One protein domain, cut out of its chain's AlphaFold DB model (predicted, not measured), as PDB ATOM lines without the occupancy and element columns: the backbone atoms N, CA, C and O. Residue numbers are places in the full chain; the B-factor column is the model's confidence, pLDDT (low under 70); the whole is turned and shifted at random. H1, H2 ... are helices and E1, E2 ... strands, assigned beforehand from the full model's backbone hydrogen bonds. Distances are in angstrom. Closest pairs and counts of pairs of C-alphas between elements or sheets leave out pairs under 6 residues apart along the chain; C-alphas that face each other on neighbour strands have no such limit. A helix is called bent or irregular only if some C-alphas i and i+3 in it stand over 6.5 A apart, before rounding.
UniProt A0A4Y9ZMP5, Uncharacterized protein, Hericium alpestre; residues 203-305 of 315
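This is residues 203 to 305 of the 315 residues of an uncharacterized protein of Hericium alpestre (UniProt A0A4Y9ZMP5). Helix H4 is the core, with the long helix H5 crossing it in a helical hairpin and the shorter helices H1, H2 and H3 packed on it too. A small antiparallel hairpin of strands, E1 and E2, packs on H5. The printed part has 103 residues with five named helices and two named strands, in the order H1, E1, E2, H2, H3, H4, H5, and is mostly helix. It is compact and rounded, with a radius of gyration of the C-alphas of 12.9 A and spans of 39 by 28 by 26 A.

E1, residues 217 to 219, and E2, residues 223 to 225, pair through N 217 and O 225, 2.9 A, and N 225 and O 217, 2.9 A. The closest C-alphas of E1 and H5, residues 280 to 304, are those of Leu 219 and Ala 288, 5.9 A apart. H5 touches H4, residues 257 to 271, at a steep tilt of 43 degrees, opposite ways, closest at C-alphas 293 and 268, 4.1 A. H4 is the hub, touching four helices. H1, residues 203 to 212, touches it at C-alphas 205 and 260, 6.0 A. H2, residues 227 to 238, touches residues 266 to 270 of H4 alone, closest at C-alphas 234 and 270, 6.7 A. H3, residues 242 to 249, touches residues 259 to 263 of H4 alone, closest at C-alphas 248 and 263, 5.8 A. H3 and H5 are apart. Every O i to N i+4 pair is within hydrogen-bond range in H1, H2, H3 and H4, and 19 of 21 in H5.

H1 begins at C-alpha 203 (118.644, 143.441, 128.809). H4 is 21.4 A long. H5 is 35.1 A long, has a kink of 32 degrees near residue 298, and ends at C-alpha 304 (126.767, 139.300, 118.536); it is only just irregular, C-alphas 299 and 302 being 6.8 A apart.

The two C-alphas farthest apart, of Gln 255 and Asn 278, are 39.8 A apart. The printed part has no cut and no long link. Residues 276 to 277 have pLDDT under 70.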
ATOM      1  N   ILE A 203     117.812 142.266 128.519       89.50
ATOM      2  CA  ILE A 203     118.644 143.441 128.809       89.50
ATOM      3  C   ILE A 203     118.612 144.405 127.618       89.50
ATOM      4  O   ILE A 203     118.319 145.587 127.798       89.50
ATOM      5  N   PHE A 204     118.796 143.903 126.395       94.44
ATOM      6  CA  PHE A 204     118.756 144.731 125.183       94.44
ATOM      7  C   PHE A 204     117.392 145.398 124.996       94.44
ATOM      8  O   PHE A 204     117.311 146.607 124.788       94.44
ATOM      9  N   LYS A 205     116.299 144.642 125.163       92.12
ATOM     10  CA  LYS A 205     114.934 145.194 125.104       92.12
ATOM     11  C   LYS A 205     114.700 146.277 126.161       92.12
ATOM     12  O   LYS A 205     114.067 147.293 125.863       92.12
ATOM     13  N   CYS A 206     115.214 146.089 127.376       90.88
ATOM     14  CA  CYS A 206     115.116 147.077 128.449       90.88
ATOM     15  C   CYS A 206     115.870 148.368 128.088       90.88
ATOM     16  O   CYS A 206     115.294 149.455 128.139       90.88
ATOM     17  N   ILE A 207     117.113 148.250 127.618       93.56
ATOM     18  CA  ILE A 207     117.919 149.391 127.163       93.56
ATOM     19  C   ILE A 207     117.221 150.124 126.013       93.56
ATOM     20  O   ILE A 207     117.064 151.343 126.064       93.56
ATOM     21  N   CYS A 208     116.724 149.406 125.005       95.56
ATOM     22  CA  CYS A 208     115.974 150.016 123.909       95.56
ATOM     23  C   CYS A 208     114.690 150.701 124.388       95.56
ATOM     24  O   CYS A 208     114.322 151.737 123.848       95.56
ATOM     25  N   THR A 209     114.017 150.173 125.412       93.88
ATOM     26  CA  THR A 209     112.858 150.842 126.022       93.88
ATOM     27  C   THR A 209     113.254 152.193 126.626       93.88
ATOM     28  O   THR A 209     112.536 153.174 126.443       93.88
ATOM     29  N   LEU A 210     114.424 152.281 127.270       93.69
ATOM     30  CA  LEU A 210     114.968 153.547 127.777       93.69
ATOM     31  C   LEU A 210     115.356 154.510 126.647       93.69
ATOM     32  O   LEU A 210     115.016 155.687 126.720       93.69
ATOM     33  N   ILE A 211     115.996 154.018 125.582       95.50
ATOM     34  CA  ILE A 211     116.354 154.819 124.395       95.50
ATOM     35  C   ILE A 211     115.103 155.418 123.732       95.50
ATOM     36  O   ILE A 211     115.105 156.573 123.308       95.50
ATOM     37  N   ARG A 212     114.020 154.638 123.656       95.31
ATOM     38  CA  ARG A 212     112.738 155.049 123.062       95.31
ATOM     39  C   ARG A 212     111.919 155.962 123.973       95.31
ATOM     40  O   ARG A 212     110.972 156.596 123.509       95.31
ATOM     41  N   SER A 213     112.265 156.038 125.256       93.94
ATOM     42  CA  SER A 213     111.532 156.835 126.232       93.94
ATOM     43  C   SER A 213     111.524 158.318 125.838       93.94
ATOM     44  O   SER A 213     112.584 158.881 125.549       93.94
ATOM     45  N   PRO A 214     110.366 159.002 125.901       91.44
ATOM     46  CA  PRO A 214     110.306 160.444 125.665       91.44
ATOM     47  C   PRO A 214     111.099 161.235 126.716       91.44
ATOM     48  O   PRO A 214     111.589 162.323 126.424       91.44
ATOM     49  N   ASN A 215     111.276 160.671 127.917       93.31
ATOM     50  CA  ASN A 215     112.090 161.268 128.977       93.31
ATOM     51  C   ASN A 215     113.597 161.138 128.705       93.31
ATOM     52  O   ASN A 215     114.387 161.841 129.329       93.31
ATOM     53  N   GLY A 216     113.986 160.259 127.778       91.75
ATOM     54  CA  GLY A 216     115.371 160.011 127.407       91.75
ATOM     55  C   GLY A 216     116.228 159.396 128.510       91.75
ATOM     56  O   GLY A 216     115.740 158.913 129.534       91.75
ATOM     57  N   ILE A 217     117.536 159.426 128.268       94.31
ATOM     58  CA  ILE A 217     118.577 158.943 129.172       94.31
ATOM     59  C   ILE A 217     119.461 160.133 129.540       94.31
ATOM     60  O   ILE A 217     120.010 160.799 128.662       94.31
ATOM     61  N   MET A 218     119.599 160.405 130.836       94.56
ATOM     62  CA  MET A 218     120.529 161.417 131.328       94.56
ATOM     63  C   MET A 218     121.942 160.833 131.362       94.56
ATOM     64  O   MET A 218     122.189 159.827 132.025       94.56
ATOM     65  N   LEU A 219     122.856 161.468 130.640       89.81
ATOM     66  CA  LEU A 219     124.241 161.039 130.474       89.81
ATOM     67  C   LEU A 219     125.195 162.098 131.036       89.81
ATOM     68  O   LEU A 219     124.763 163.123 131.572       89.81
ATOM     69  N   ASN A 220     126.497 161.812 130.974       73.81
ATOM     70  CA  ASN A 220     127.546 162.596 131.624       73.81
ATOM     71  C   ASN A 220     127.359 164.118 131.436       73.81
ATOM     72  O   ASN A 220     127.071 164.593 130.338       73.81
ATOM     73  N   GLY A 221     127.488 164.883 132.524       72.81
ATOM     74  CA  GLY A 221     127.250 166.332 132.523       72.81
ATOM     75  C   GLY A 221     125.775 166.763 132.557       72.81
ATOM     76  O   GLY A 221     125.495 167.949 132.400       72.81
ATOM     77  N   GLY A 222     124.832 165.837 132.770       86.19
ATOM     78  CA  GLY A 222     123.401 166.139 132.915       86.19
ATOM     79  C   GLY A 222     122.665 166.345 131.590       86.19
ATOM     80  O   GLY A 222     121.523 166.805 131.587       86.19
ATOM     81  N   ARG A 223     123.299 166.020 130.455       92.94
ATOM     82  CA  ARG A 223     122.659 166.103 129.141       92.94
ATOM     83  C   ARG A 223     121.723 164.913 128.954       92.94
ATOM     84  O   ARG A 223     122.136 163.766 129.091       92.94
ATOM     85  N   THR A 224     120.470 165.192 128.618       95.25
ATOM     86  CA  THR A 224     119.466 164.158 128.362       95.25
ATOM     87  C   THR A 224     119.372 163.870 126.872       95.25
ATOM     88  O   THR A 224     119.021 164.758 126.097       95.25
ATOM     89  N   VAL A 225     119.643 162.627 126.480       95.06
ATOM     90  CA  VAL A 225     119.447 162.135 125.111       95.06
ATOM     91  C   VAL A 225     118.060 161.512 125.019       95.06
ATOM     92  O   VAL A 225     117.808 160.458 125.601       95.06
ATOM     93  N   THR A 226     117.146 162.180 124.322       95.81
ATOM     94  CA  THR A 226     115.772 161.708 124.098       95.81
ATOM     95  C   THR A 226     115.636 161.007 122.751       95.81
ATOM     96  O   THR A 226     116.465 161.186 121.855       95.81
ATOM     97  N   SER A 227     114.549 160.255 122.569       95.19
ATOM     98  CA  SER A 227     114.223 159.640 121.278       95.19
ATOM     99  C   SER A 227     114.095 160.669 120.146       95.19
ATOM    100  O   SER A 227     114.561 160.411 119.043       95.19
ATOM    101  N   ALA A 228     113.565 161.865 120.423       94.44
ATOM    102  CA  ALA A 228     113.469 162.953 119.445       94.44
ATOM    103  C   ALA A 228     114.845 163.506 119.026       94.44
ATOM    104  O   ALA A 228     115.065 163.815 117.855       94.44
ATOM    105  N   ILE A 229     115.782 163.611 119.977       93.69
ATOM    106  CA  ILE A 229     117.166 164.010 119.693       93.69
ATOM    107  C   ILE A 229     117.833 162.969 118.785       93.69
ATOM    108  O   ILE A 229     118.447 163.326 117.779       93.69
ATOM    109  N   LEU A 230     117.671 161.683 119.107       94.69
ATOM    110  CA  LEU A 230     118.205 160.594 118.292       94.69
ATOM    111  C   LEU A 230     117.582 160.567 116.896       94.69
ATOM    112  O   LEU A 230     118.322 160.461 115.926       94.69
ATOM    113  N   GLU A 231     116.261 160.724 116.770       94.75
ATOM    114  CA  GLU A 231     115.583 160.782 115.467       94.75
ATOM    115  C   GLU A 231     116.190 161.872 114.578       94.75
ATOM    116  O   GLU A 231     116.567 161.610 113.434       94.75
ATOM    117  N   CYS A 232     116.362 163.073 115.132       92.69
ATOM    118  CA  CYS A 232     116.944 164.204 114.422       92.69
ATOM    119  C   CYS A 232     118.364 163.890 113.922       92.69
ATOM    120  O   CYS A 232     118.657 164.055 112.737       92.69
ATOM    121  N   TYR A 233     119.241 163.389 114.795       92.75
ATOM    122  CA  TYR A 233     120.639 163.138 114.438       92.75
ATOM    123  C   TYR A 233     120.845 161.919 113.536       92.75
ATOM    124  O   TYR A 233     121.731 161.948 112.681       92.75
ATOM    125  N   LEU A 234     120.014 160.885 113.661       92.06
ATOM    126  CA  LEU A 234     120.040 159.735 112.756       92.06
ATOM    127  C   LEU A 234     119.689 160.146 111.323       92.06
ATOM    128  O   LEU A 234     120.399 159.779 110.386       92.06
ATOM    129  N   ILE A 235     118.668 160.984 111.151       91.19
ATOM    130  CA  ILE A 235     118.299 161.513 109.831       91.19
ATOM    131  C   ILE A 235     119.402 162.442 109.302       91.19
ATOM    132  O   ILE A 235     119.838 162.302 108.160       91.19
ATOM    133  N   MET A 236     119.889 163.376 110.127       85.44
ATOM    134  CA  MET A 236     120.835 164.406 109.679       85.44
ATOM    135  C   MET A 236     122.238 163.876 109.364       85.44
ATOM    136  O   MET A 236     122.838 164.324 108.389       85.44
ATOM    137  N   PHE A 237     122.782 162.962 110.173       79.75
ATOM    138  CA  PHE A 237     124.195 162.565 110.075       79.75
ATOM    139  C   PHE A 237     124.428 161.160 109.528       79.75
ATOM    140  O   PHE A 237     125.544 160.869 109.099       79.75
ATOM    141  N   LYS A 238     123.410 160.293 109.512       78.19
ATOM    142  CA  LYS A 238     123.497 158.992 108.835       78.19
ATOM    143  C   LYS A 238     122.738 158.941 107.516       78.19
ATOM    144  O   LYS A 238     122.914 157.981 106.776       78.19
ATOM    145  N   GLY A 239     121.946 159.967 107.194       76.50
ATOM    146  CA  GLY A 239     121.115 159.961 105.991       76.50
ATOM    147  C   GLY A 239     120.067 158.848 106.015       76.50
ATOM    148  O   GLY A 239     119.616 158.410 104.958       76.50
ATOM    149  N   GLU A 240     119.714 158.365 107.210       86.62
ATOM    150  CA  GLU A 240     118.686 157.348 107.375       86.62
ATOM    151  C   GLU A 240     117.327 157.896 106.951       86.62
ATOM    152  O   GLU A 240     117.015 159.079 107.132       86.62
ATOM    153  N   THR A 241     116.490 157.020 106.398       90.81
ATOM    154  CA  THR A 241     115.126 157.413 106.037       90.81
ATOM    155  C   THR A 241     114.290 157.632 107.295       90.81
ATOM    156  O   THR A 241     114.470 156.958 108.316       90.81
ATOM    157  N   VAL A 242     113.335 158.559 107.215       90.44
ATOM    158  CA  VAL A 242     112.394 158.834 108.310       90.44
ATOM    159  C   VAL A 242     111.640 157.557 108.692       90.44
ATOM    160  O   VAL A 242     111.391 157.299 109.870       90.44
ATOM    161  N   GLU A 243     111.314 156.729 107.705       91.81
ATOM    162  CA  GLU A 243     110.622 155.456 107.863       91.81
ATOM    163  C   GLU A 243     111.463 154.450 108.661       91.81
ATOM    164  O   GLU A 243     110.954 153.853 109.615       91.81
ATOM    165  N   THR A 244     112.751 154.295 108.327       92.25
ATOM    166  CA  THR A 244     113.674 153.407 109.056       92.25
ATOM    167  C   THR A 244     113.785 153.821 110.521       92.25
ATOM    168  O   THR A 244     113.617 152.986 111.414       92.25
ATOM    169  N   VAL A 245     114.027 155.109 110.773       93.44
ATOM    170  CA  VAL A 245     114.224 155.643 112.126       93.44
ATOM    171  C   VAL A 245     112.956 155.486 112.964       93.44
ATOM    172  O   VAL A 245     113.014 154.990 114.093       93.44
ATOM    173  N   LYS A 246     111.786 155.811 112.401       92.62
ATOM    174  CA  LYS A 246     110.502 155.635 113.093       92.62
ATOM    175  C   LYS A 246     110.200 154.178 113.400       92.62
ATOM    176  O   LYS A 246     109.737 153.899 114.499       92.62
ATOM    177  N   ARG A 247     110.495 153.252 112.487       93.56
ATOM    178  CA  ARG A 247     110.312 151.809 112.719       93.56
ATOM    179  C   ARG A 247     111.133 151.311 113.916       93.56
ATOM    180  O   ARG A 247     110.671 150.432 114.638       93.56
ATOM    181  N   LEU A 248     112.331 151.855 114.130       93.44
ATOM    182  CA  LEU A 248     113.226 151.432 115.213       93.44
ATOM    183  C   LEU A 248     112.927 152.118 116.550       93.44
ATOM    184  O   LEU A 248     112.992 151.468 117.600       93.44
ATOM    185  N   LEU A 249     112.584 153.409 116.522       94.19
ATOM    186  CA  LEU A 249     112.248 154.182 117.721       94.19
ATOM    187  C   LEU A 249     110.798 153.971 118.182       94.19
ATOM    188  O   LEU A 249     110.526 154.050 119.375       94.19
ATOM    189  N   ASN A 250     109.889 153.631 117.268       92.44
ATOM    190  CA  ASN A 250     108.470 153.384 117.536       92.44
ATOM    191  C   ASN A 250     108.014 152.045 116.917       92.44
ATOM    192  O   ASN A 250     107.178 152.038 116.011       92.44
ATOM    193  N   PRO A 251     108.576 150.901 117.350       91.38
ATOM    194  CA  PRO A 251     108.208 149.607 116.790       91.38
ATOM    195  C   PRO A 251     106.803 149.182 117.237       91.38
ATOM    196  O   PRO A 251     106.395 149.434 118.369       91.38
ATOM    197  N   GLU A 252     106.100 148.453 116.370       88.81
ATOM    198  CA  GLU A 252     104.817 147.816 116.712       88.81
ATOM    199  C   GLU A 252     104.981 146.696 117.751       88.81
ATOM    200  O   GLU A 252     104.113 146.500 118.598       88.81
ATOM    201  N   ASP A 253     106.112 145.985 117.698       89.44
ATOM    202  CA  ASP A 253     106.454 144.905 118.619       89.44
ATOM    203  C   ASP A 253     107.735 145.238 119.395       89.44
ATOM    204  O   ASP A 253     108.834 145.293 118.837       89.44
ATOM    205  N   LEU A 254     107.590 145.453 120.704       86.69
ATOM    206  CA  LEU A 254     108.703 145.695 121.627       86.69
ATOM    207  C   LEU A 254     109.464 144.412 122.002       86.69
ATOM    208  O   LEU A 254     110.526 144.499 122.623       86.69
ATOM    209  N   GLN A 255     108.941 143.236 121.649       85.62
ATOM    210  CA  GLN A 255     109.578 141.940 121.898       85.62
ATOM    211  C   GLN A 255     110.529 141.507 120.771       85.62
ATOM    212  O   GLN A 255     111.254 140.527 120.949       85.62
ATOM    213  N   ASP A 256     110.583 142.246 119.658       90.75
ATOM    214  CA  ASP A 256     111.462 141.977 118.516       90.75
ATOM    215  C   ASP A 256     112.937 142.272 118.863       90.75
ATOM    216  O   ASP A 256     113.405 143.416 118.867       90.75
ATOM    217  N   VAL A 257     113.672 141.205 119.189       92.00
ATOM    218  CA  VAL A 257     115.095 141.257 119.556       92.00
ATOM    219  C   VAL A 257     115.979 141.708 118.384       92.00
ATOM    220  O   VAL A 257     116.799 142.599 118.609       92.00
ATOM    221  N   PRO A 258     115.834 141.181 117.147       94.19
ATOM    222  CA  PRO A 258     116.552 141.714 115.988       94.19
ATOM    223  C   PRO A 258     116.435 143.234 115.829       94.19
ATOM    224  O   PRO A 258     117.449 143.902 115.639       94.19
ATOM    225  N   ARG A 259     115.234 143.809 115.987       93.25
ATOM    226  CA  ARG A 259     115.052 145.273 115.921       93.25
ATOM    227  C   ARG A 259     115.711 146.019 117.079       93.25
ATOM    228  O   ARG A 259     116.143 147.156 116.902       93.25
ATOM    229  N   ALA A 260     115.762 145.424 118.270       95.12
ATOM    230  CA  ALA A 260     116.491 146.003 119.398       95.12
ATOM    231  C   ALA A 260     117.999 146.086 119.095       95.12
ATOM    232  O   ALA A 260     118.600 147.144 119.276       95.12
ATOM    233  N   ILE A 261     118.574 145.008 118.551       96.00
ATOM    234  CA  ILE A 261     119.976 144.965 118.109       96.00
ATOM    235  C   ILE A 261     120.226 146.013 117.018       96.00
ATOM    236  O   ILE A 261     121.163 146.800 117.141       96.00
ATOM    237  N   GLU A 262     119.357 146.087 116.005       95.62
ATOM    238  CA  GLU A 262     119.462 147.066 114.912       95.62
ATOM    239  C   GLU A 262     119.455 148.512 115.440       95.62
ATOM    240  O   GLU A 262     120.294 149.323 115.047       95.62
ATOM    241  N   LEU A 263     118.568 148.835 116.390       96.38
ATOM    242  CA  LEU A 263     118.542 150.152 117.030       96.38
ATOM    243  C   LEU A 263     119.843 150.446 117.794       96.38
ATOM    244  O   LEU A 263     120.385 151.544 117.667       96.38
ATOM    245  N   MET A 264     120.351 149.493 118.580       97.56
ATOM    246  CA  MET A 264     121.604 149.678 119.322       97.56
ATOM    247  C   MET A 264     122.782 149.912 118.369       97.56
ATOM    248  O   MET A 264     123.518 150.878 118.555       97.56
ATOM    249  N   GLN A 265     122.914 149.110 117.308       96.31
ATOM    250  CA  GLN A 265     123.945 149.286 116.274       96.31
ATOM    251  C   GLN A 265     123.839 150.642 115.572       96.31
ATOM    252  O   GLN A 265     124.853 151.285 115.298       96.31
ATOM    253  N   MET A 266     122.619 151.111 115.318       95.38
ATOM    254  CA  MET A 266     122.380 152.412 114.702       95.38
ATOM    255  C   MET A 266     122.832 153.569 115.609       95.38
ATOM    256  O   MET A 266     123.477 154.504 115.131       95.38
ATOM    257  N   VAL A 267     122.578 153.488 116.919       96.38
ATOM    258  CA  VAL A 267     123.076 154.473 117.899       96.38
ATOM    259  C   VAL A 267     124.600 154.397 118.049       96.38
ATOM    260  O   VAL A 267     125.250 155.442 118.076       96.38
ATOM    261  N   ILE A 268     125.185 153.192 118.078       96.88
ATOM    262  CA  ILE A 268     126.646 152.995 118.101       96.88
ATOM    263  C   ILE A 268     127.286 153.678 116.889       96.88
ATOM    264  O   ILE A 268     128.180 154.515 117.019       96.88
ATOM    265  N   SER A 269     126.754 153.394 115.700       94.06
ATOM    266  CA  SER A 269     127.205 153.982 114.442       94.06
ATOM    267  C   SER A 269     127.059 155.506 114.432       94.06
ATOM    268  O   SER A 269     127.916 156.200 113.890       94.06
ATOM    269  N   LEU A 270     126.001 156.064 115.030       94.00
ATOM    270  CA  LEU A 270     125.850 157.516 115.170       94.00
ATOM    271  C   LEU A 270     126.952 158.129 116.048       94.00
ATOM    272  O   LEU A 270     127.474 159.192 115.714       94.00
ATOM    273  N   GLY A 271     127.340 157.455 117.133       93.19
ATOM    274  CA  GLY A 271     128.430 157.894 118.008       93.19
ATOM    275  C   GLY A 271     129.783 158.004 117.298       93.19
ATOM    276  O   GLY A 271     130.593 158.855 117.660       93.19
ATOM    277  N   THR A 272     130.018 157.220 116.243       90.62
ATOM    278  CA  THR A 272     131.272 157.268 115.468       90.62
ATOM    279  C   THR A 272     131.296 158.355 114.392       90.62
ATOM    280  O   THR A 272     132.324 158.557 113.743       90.62
ATOM    281  N   CYS A 273     130.199 159.094 114.190       87.69
ATOM    282  CA  CYS A 273     130.181 160.194 113.234       87.69
ATOM    283  C   CYS A 273     131.098 161.345 113.681       87.69
ATOM    284  O   CYS A 273     130.944 161.933 114.759       87.69
ATOM    285  N   ASN A 274     132.015 161.725 112.789       79.69
ATOM    286  CA  ASN A 274     132.745 162.980 112.895       79.69
ATOM    287  C   ASN A 274     131.829 164.110 112.448       79.69
ATOM    288  O   ASN A 274     131.426 164.172 111.288       79.69
ATOM    289  N   VAL A 275     131.498 164.993 113.382       74.81
ATOM    290  CA  VAL A 275     130.632 166.133 113.107       74.81
ATOM    291  C   VAL A 275     131.458 167.403 113.264       74.81
ATOM    292  O   VAL A 275     131.792 167.797 114.381       74.81
ATOM    293  N   GLU A 276     131.830 168.020 112.143       68.50
ATOM    294  CA  GLU A 276     132.469 169.338 112.129       68.50
ATOM    295  C   GLU A 276     131.417 170.387 112.498       68.50
ATOM    296  O   GLU A 276     130.613 170.798 111.660       68.50
ATOM    297  N   MET A 277     131.345 170.773 113.776       69.31
ATOM    298  CA  MET A 277     130.276 171.655 114.251       69.31
ATOM    299  C   MET A 277     130.766 172.835 115.066       69.31
ATOM    300  O   MET A 277     131.549 172.702 115.999       69.31
ATOM    301  N   ASN A 278     130.170 173.988 114.758       71.50
ATOM    302  CA  ASN A 278     130.426 175.259 115.427       71.50
ATOM    303  C   ASN A 278     129.385 175.589 116.516       71.50
ATOM    304  O   ASN A 278     129.502 176.624 117.166       71.50
ATOM    305  N   HIS A 279     128.349 174.755 116.716       83.81
ATOM    306  CA  HIS A 279     127.265 175.040 117.668       83.81
ATOM    307  C   HIS A 279     127.426 174.259 118.989       83.81
ATOM    308  O   HIS A 279     127.281 173.032 118.983       83.81
ATOM    309  N   PRO A 280     127.622 174.936 120.141       86.69
ATOM    310  CA  PRO A 280     127.916 174.280 121.420       86.69
ATOM    311  C   PRO A 280     126.886 173.237 121.871       86.69
ATOM    312  O   PRO A 280     127.255 172.206 122.424       86.69
ATOM    313  N   SER A 281     125.590 173.461 121.610       87.38
ATOM    314  CA  SER A 281     124.554 172.496 122.014       87.38
ATOM    315  C   SER A 281     124.644 171.173 121.255       87.38
ATOM    316  O   SER A 281     124.318 170.144 121.835       87.38
ATOM    317  N   ILE A 282     125.056 171.194 119.983       88.50
ATOM    318  CA  ILE A 282     125.144 169.959 119.196       88.50
ATOM    319  C   ILE A 282     126.394 169.182 119.594       88.50
ATOM    320  O   ILE A 282     126.351 167.963 119.702       88.50
ATOM    321  N   VAL A 283     127.489 169.889 119.889       89.06
ATOM    322  CA  VAL A 283     128.695 169.273 120.456       89.06
ATOM    323  C   VAL A 283     128.346 168.527 121.746       89.06
ATOM    324  O   VAL A 283     128.644 167.343 121.857       89.06
ATOM    325  N   ALA A 284     127.614 169.172 122.661       90.50
ATOM    326  CA  ALA A 284     127.176 168.542 123.906       90.50
ATOM    327  C   ALA A 284     126.253 167.326 123.688       90.50
ATOM    328  O   ALA A 284     126.380 166.329 124.396       90.50
ATOM    329  N   ASP A 285     125.335 167.387 122.716       92.06
ATOM    330  CA  ASP A 285     124.504 166.233 122.350       92.06
ATOM    331  C   ASP A 285     125.341 165.073 121.809       92.06
ATOM    332  O   ASP A 285     125.178 163.938 122.248       92.06
ATOM    333  N   MET A 286     126.245 165.351 120.869       92.06
ATOM    334  CA  MET A 286     127.078 164.328 120.242       92.06
ATOM    335  C   MET A 286     128.064 163.705 121.228       92.06
ATOM    336  O   MET A 286     128.317 162.508 121.138       92.06
ATOM    337  N   ASP A 287     128.576 164.463 122.196       91.75
ATOM    338  CA  ASP A 287     129.408 163.917 123.274       91.75
ATOM    339  C   ASP A 287     128.612 162.968 124.179       91.75
ATOM    340  O   ASP A 287     129.090 161.881 124.517       91.75
ATOM    341  N   ALA A 288     127.364 163.316 124.507       94.31
ATOM    342  CA  ALA A 288     126.470 162.420 125.235       94.31
ATOM    343  C   ALA A 288     126.136 161.160 124.412       94.31
ATOM    344  O   ALA A 288     126.185 160.048 124.936       94.31
ATOM    345  N   ILE A 289     125.862 161.307 123.113       94.75
ATOM    346  CA  ILE A 289     125.590 160.183 122.202       94.75
ATOM    347  C   ILE A 289     126.819 159.282 122.042       94.75
ATOM    348  O   ILE A 289     126.661 158.068 122.045       94.75
ATOM    349  N   ARG A 290     128.036 159.831 121.966       94.56
ATOM    350  CA  ARG A 290     129.291 159.054 121.952       94.56
ATOM    351  C   ARG A 290     129.451 158.212 123.205       94.56
ATOM    352  O   ARG A 290     129.816 157.044 123.118       94.56
ATOM    353  N   TYR A 291     129.150 158.793 124.361       94.94
ATOM    354  CA  TYR A 291     129.181 158.059 125.620       94.94
ATOM    355  C   TYR A 291     128.149 156.923 125.633       94.94
ATOM    356  O   TYR A 291     128.477 155.797 126.004       94.94
ATOM    357  N   LEU A 292     126.918 157.192 125.182       95.81
ATOM    358  CA  LEU A 292     125.893 156.157 125.033       95.81
ATOM    359  C   LEU A 292     126.340 155.063 124.059       95.81
ATOM    360  O   LEU A 292     126.214 153.890 124.380       95.81
ATOM    361  N   ALA A 293     126.881 155.437 122.902       96.31
ATOM    362  CA  ALA A 293     127.374 154.521 121.882       96.31
ATOM    363  C   ALA A 293     128.440 153.573 122.441       96.31
ATOM    364  O   ALA A 293     128.289 152.367 122.297       96.31
ATOM    365  N   ALA A 294     129.442 154.093 123.153       95.19
ATOM    366  CA  ALA A 294     130.475 153.267 123.778       95.19
ATOM    367  C   ALA A 294     129.892 152.278 124.805       95.19
ATOM    368  O   ALA A 294     130.290 151.117 124.850       95.19
ATOM    369  N   LEU A 295     128.907 152.713 125.604       93.56
ATOM    370  CA  LEU A 295     128.212 151.832 126.546       93.56
ATOM    371  C   LEU A 295     127.425 150.731 125.821       93.56
ATOM    372  O   LEU A 295     127.461 149.574 126.232       93.56
ATOM    373  N   LEU A 296     126.703 151.083 124.756       96.31
ATOM    374  CA  LEU A 296     125.928 150.125 123.968       96.31
ATOM    375  C   LEU A 296     126.831 149.123 123.250       96.31
ATOM    376  O   LEU A 296     126.488 147.948 123.216       96.31
ATOM    377  N   GLU A 297     127.962 149.568 122.711       95.69
ATOM    378  CA  GLU A 297     128.951 148.717 122.044       95.69
ATOM    379  C   GLU A 297     129.542 147.698 123.021       95.69
ATOM    380  O   GLU A 297     129.469 146.500 122.757       95.69
ATOM    381  N   ALA A 298     129.992 148.148 124.197       91.88
ATOM    382  CA  ALA A 298     130.516 147.267 125.243       91.88
ATOM    383  C   ALA A 298     129.489 146.227 125.733       91.88
ATOM    384  O   ALA A 298     129.857 145.126 126.131       91.88
ATOM    385  N   ILE A 299     128.194 146.563 125.706       92.19
ATOM    386  CA  ILE A 299     127.112 145.648 126.094       92.19
ATOM    387  C   ILE A 299     126.737 144.691 124.960       92.19
ATOM    388  O   ILE A 299     126.391 143.543 125.226       92.19
ATOM    389  N   LEU A 300     126.726 145.160 123.714       94.88
ATOM    390  CA  LEU A 300     126.182 144.421 122.579       94.88
ATOM    391  C   LEU A 300     127.204 143.465 121.962       94.88
ATOM    392  O   LEU A 300     126.870 142.314 121.672       94.88
ATOM    393  N   GLU A 301     128.427 143.947 121.752       93.88
ATOM    394  CA  GLU A 301     129.446 143.267 120.955       93.88
ATOM    395  C   GLU A 301     129.793 141.857 121.469       93.88
ATOM    396  O   GLU A 301     129.818 140.934 120.646       93.88
ATOM    397  N   PRO A 302     129.928 141.616 122.795       92.19
ATOM    398  CA  PRO A 302     130.207 140.278 123.324       92.19
ATOM    399  C   PRO A 302     129.176 139.209 122.939       92.19
ATOM    400  O   PRO A 302     129.502 138.024 122.912       92.19
ATOM    401  N   PHE A 303     127.936 139.605 122.633       90.62
ATOM    402  CA  PHE A 303     126.843 138.676 122.331       90.62
ATOM    403  C   PHE A 303     126.622 138.443 120.838       90.62
ATOM    404  O   PHE A 303     126.037 137.422 120.469       90.62
ATOM    405  N   ILE A 304     127.035 139.377 119.980       91.62
ATOM    406  CA  ILE A 304     126.767 139.300 118.536       91.62
ATOM    407  C   ILE A 304     128.015 138.990 117.707       91.62
ATOM    408  O   ILE A 304     127.885 138.501 116.583       91.62
ATOM    409  N   ASN A 305     129.214 139.232 118.243       91.88
ATOM    410  CA  ASN A 305     130.461 138.999 117.529       91.88
ATOM    411  C   ASN A 305     131.076 137.642 117.886       91.88
ATOM    412  O   ASN A 305     131.773 137.470 118.884       91.88
TER     413      ASN A 305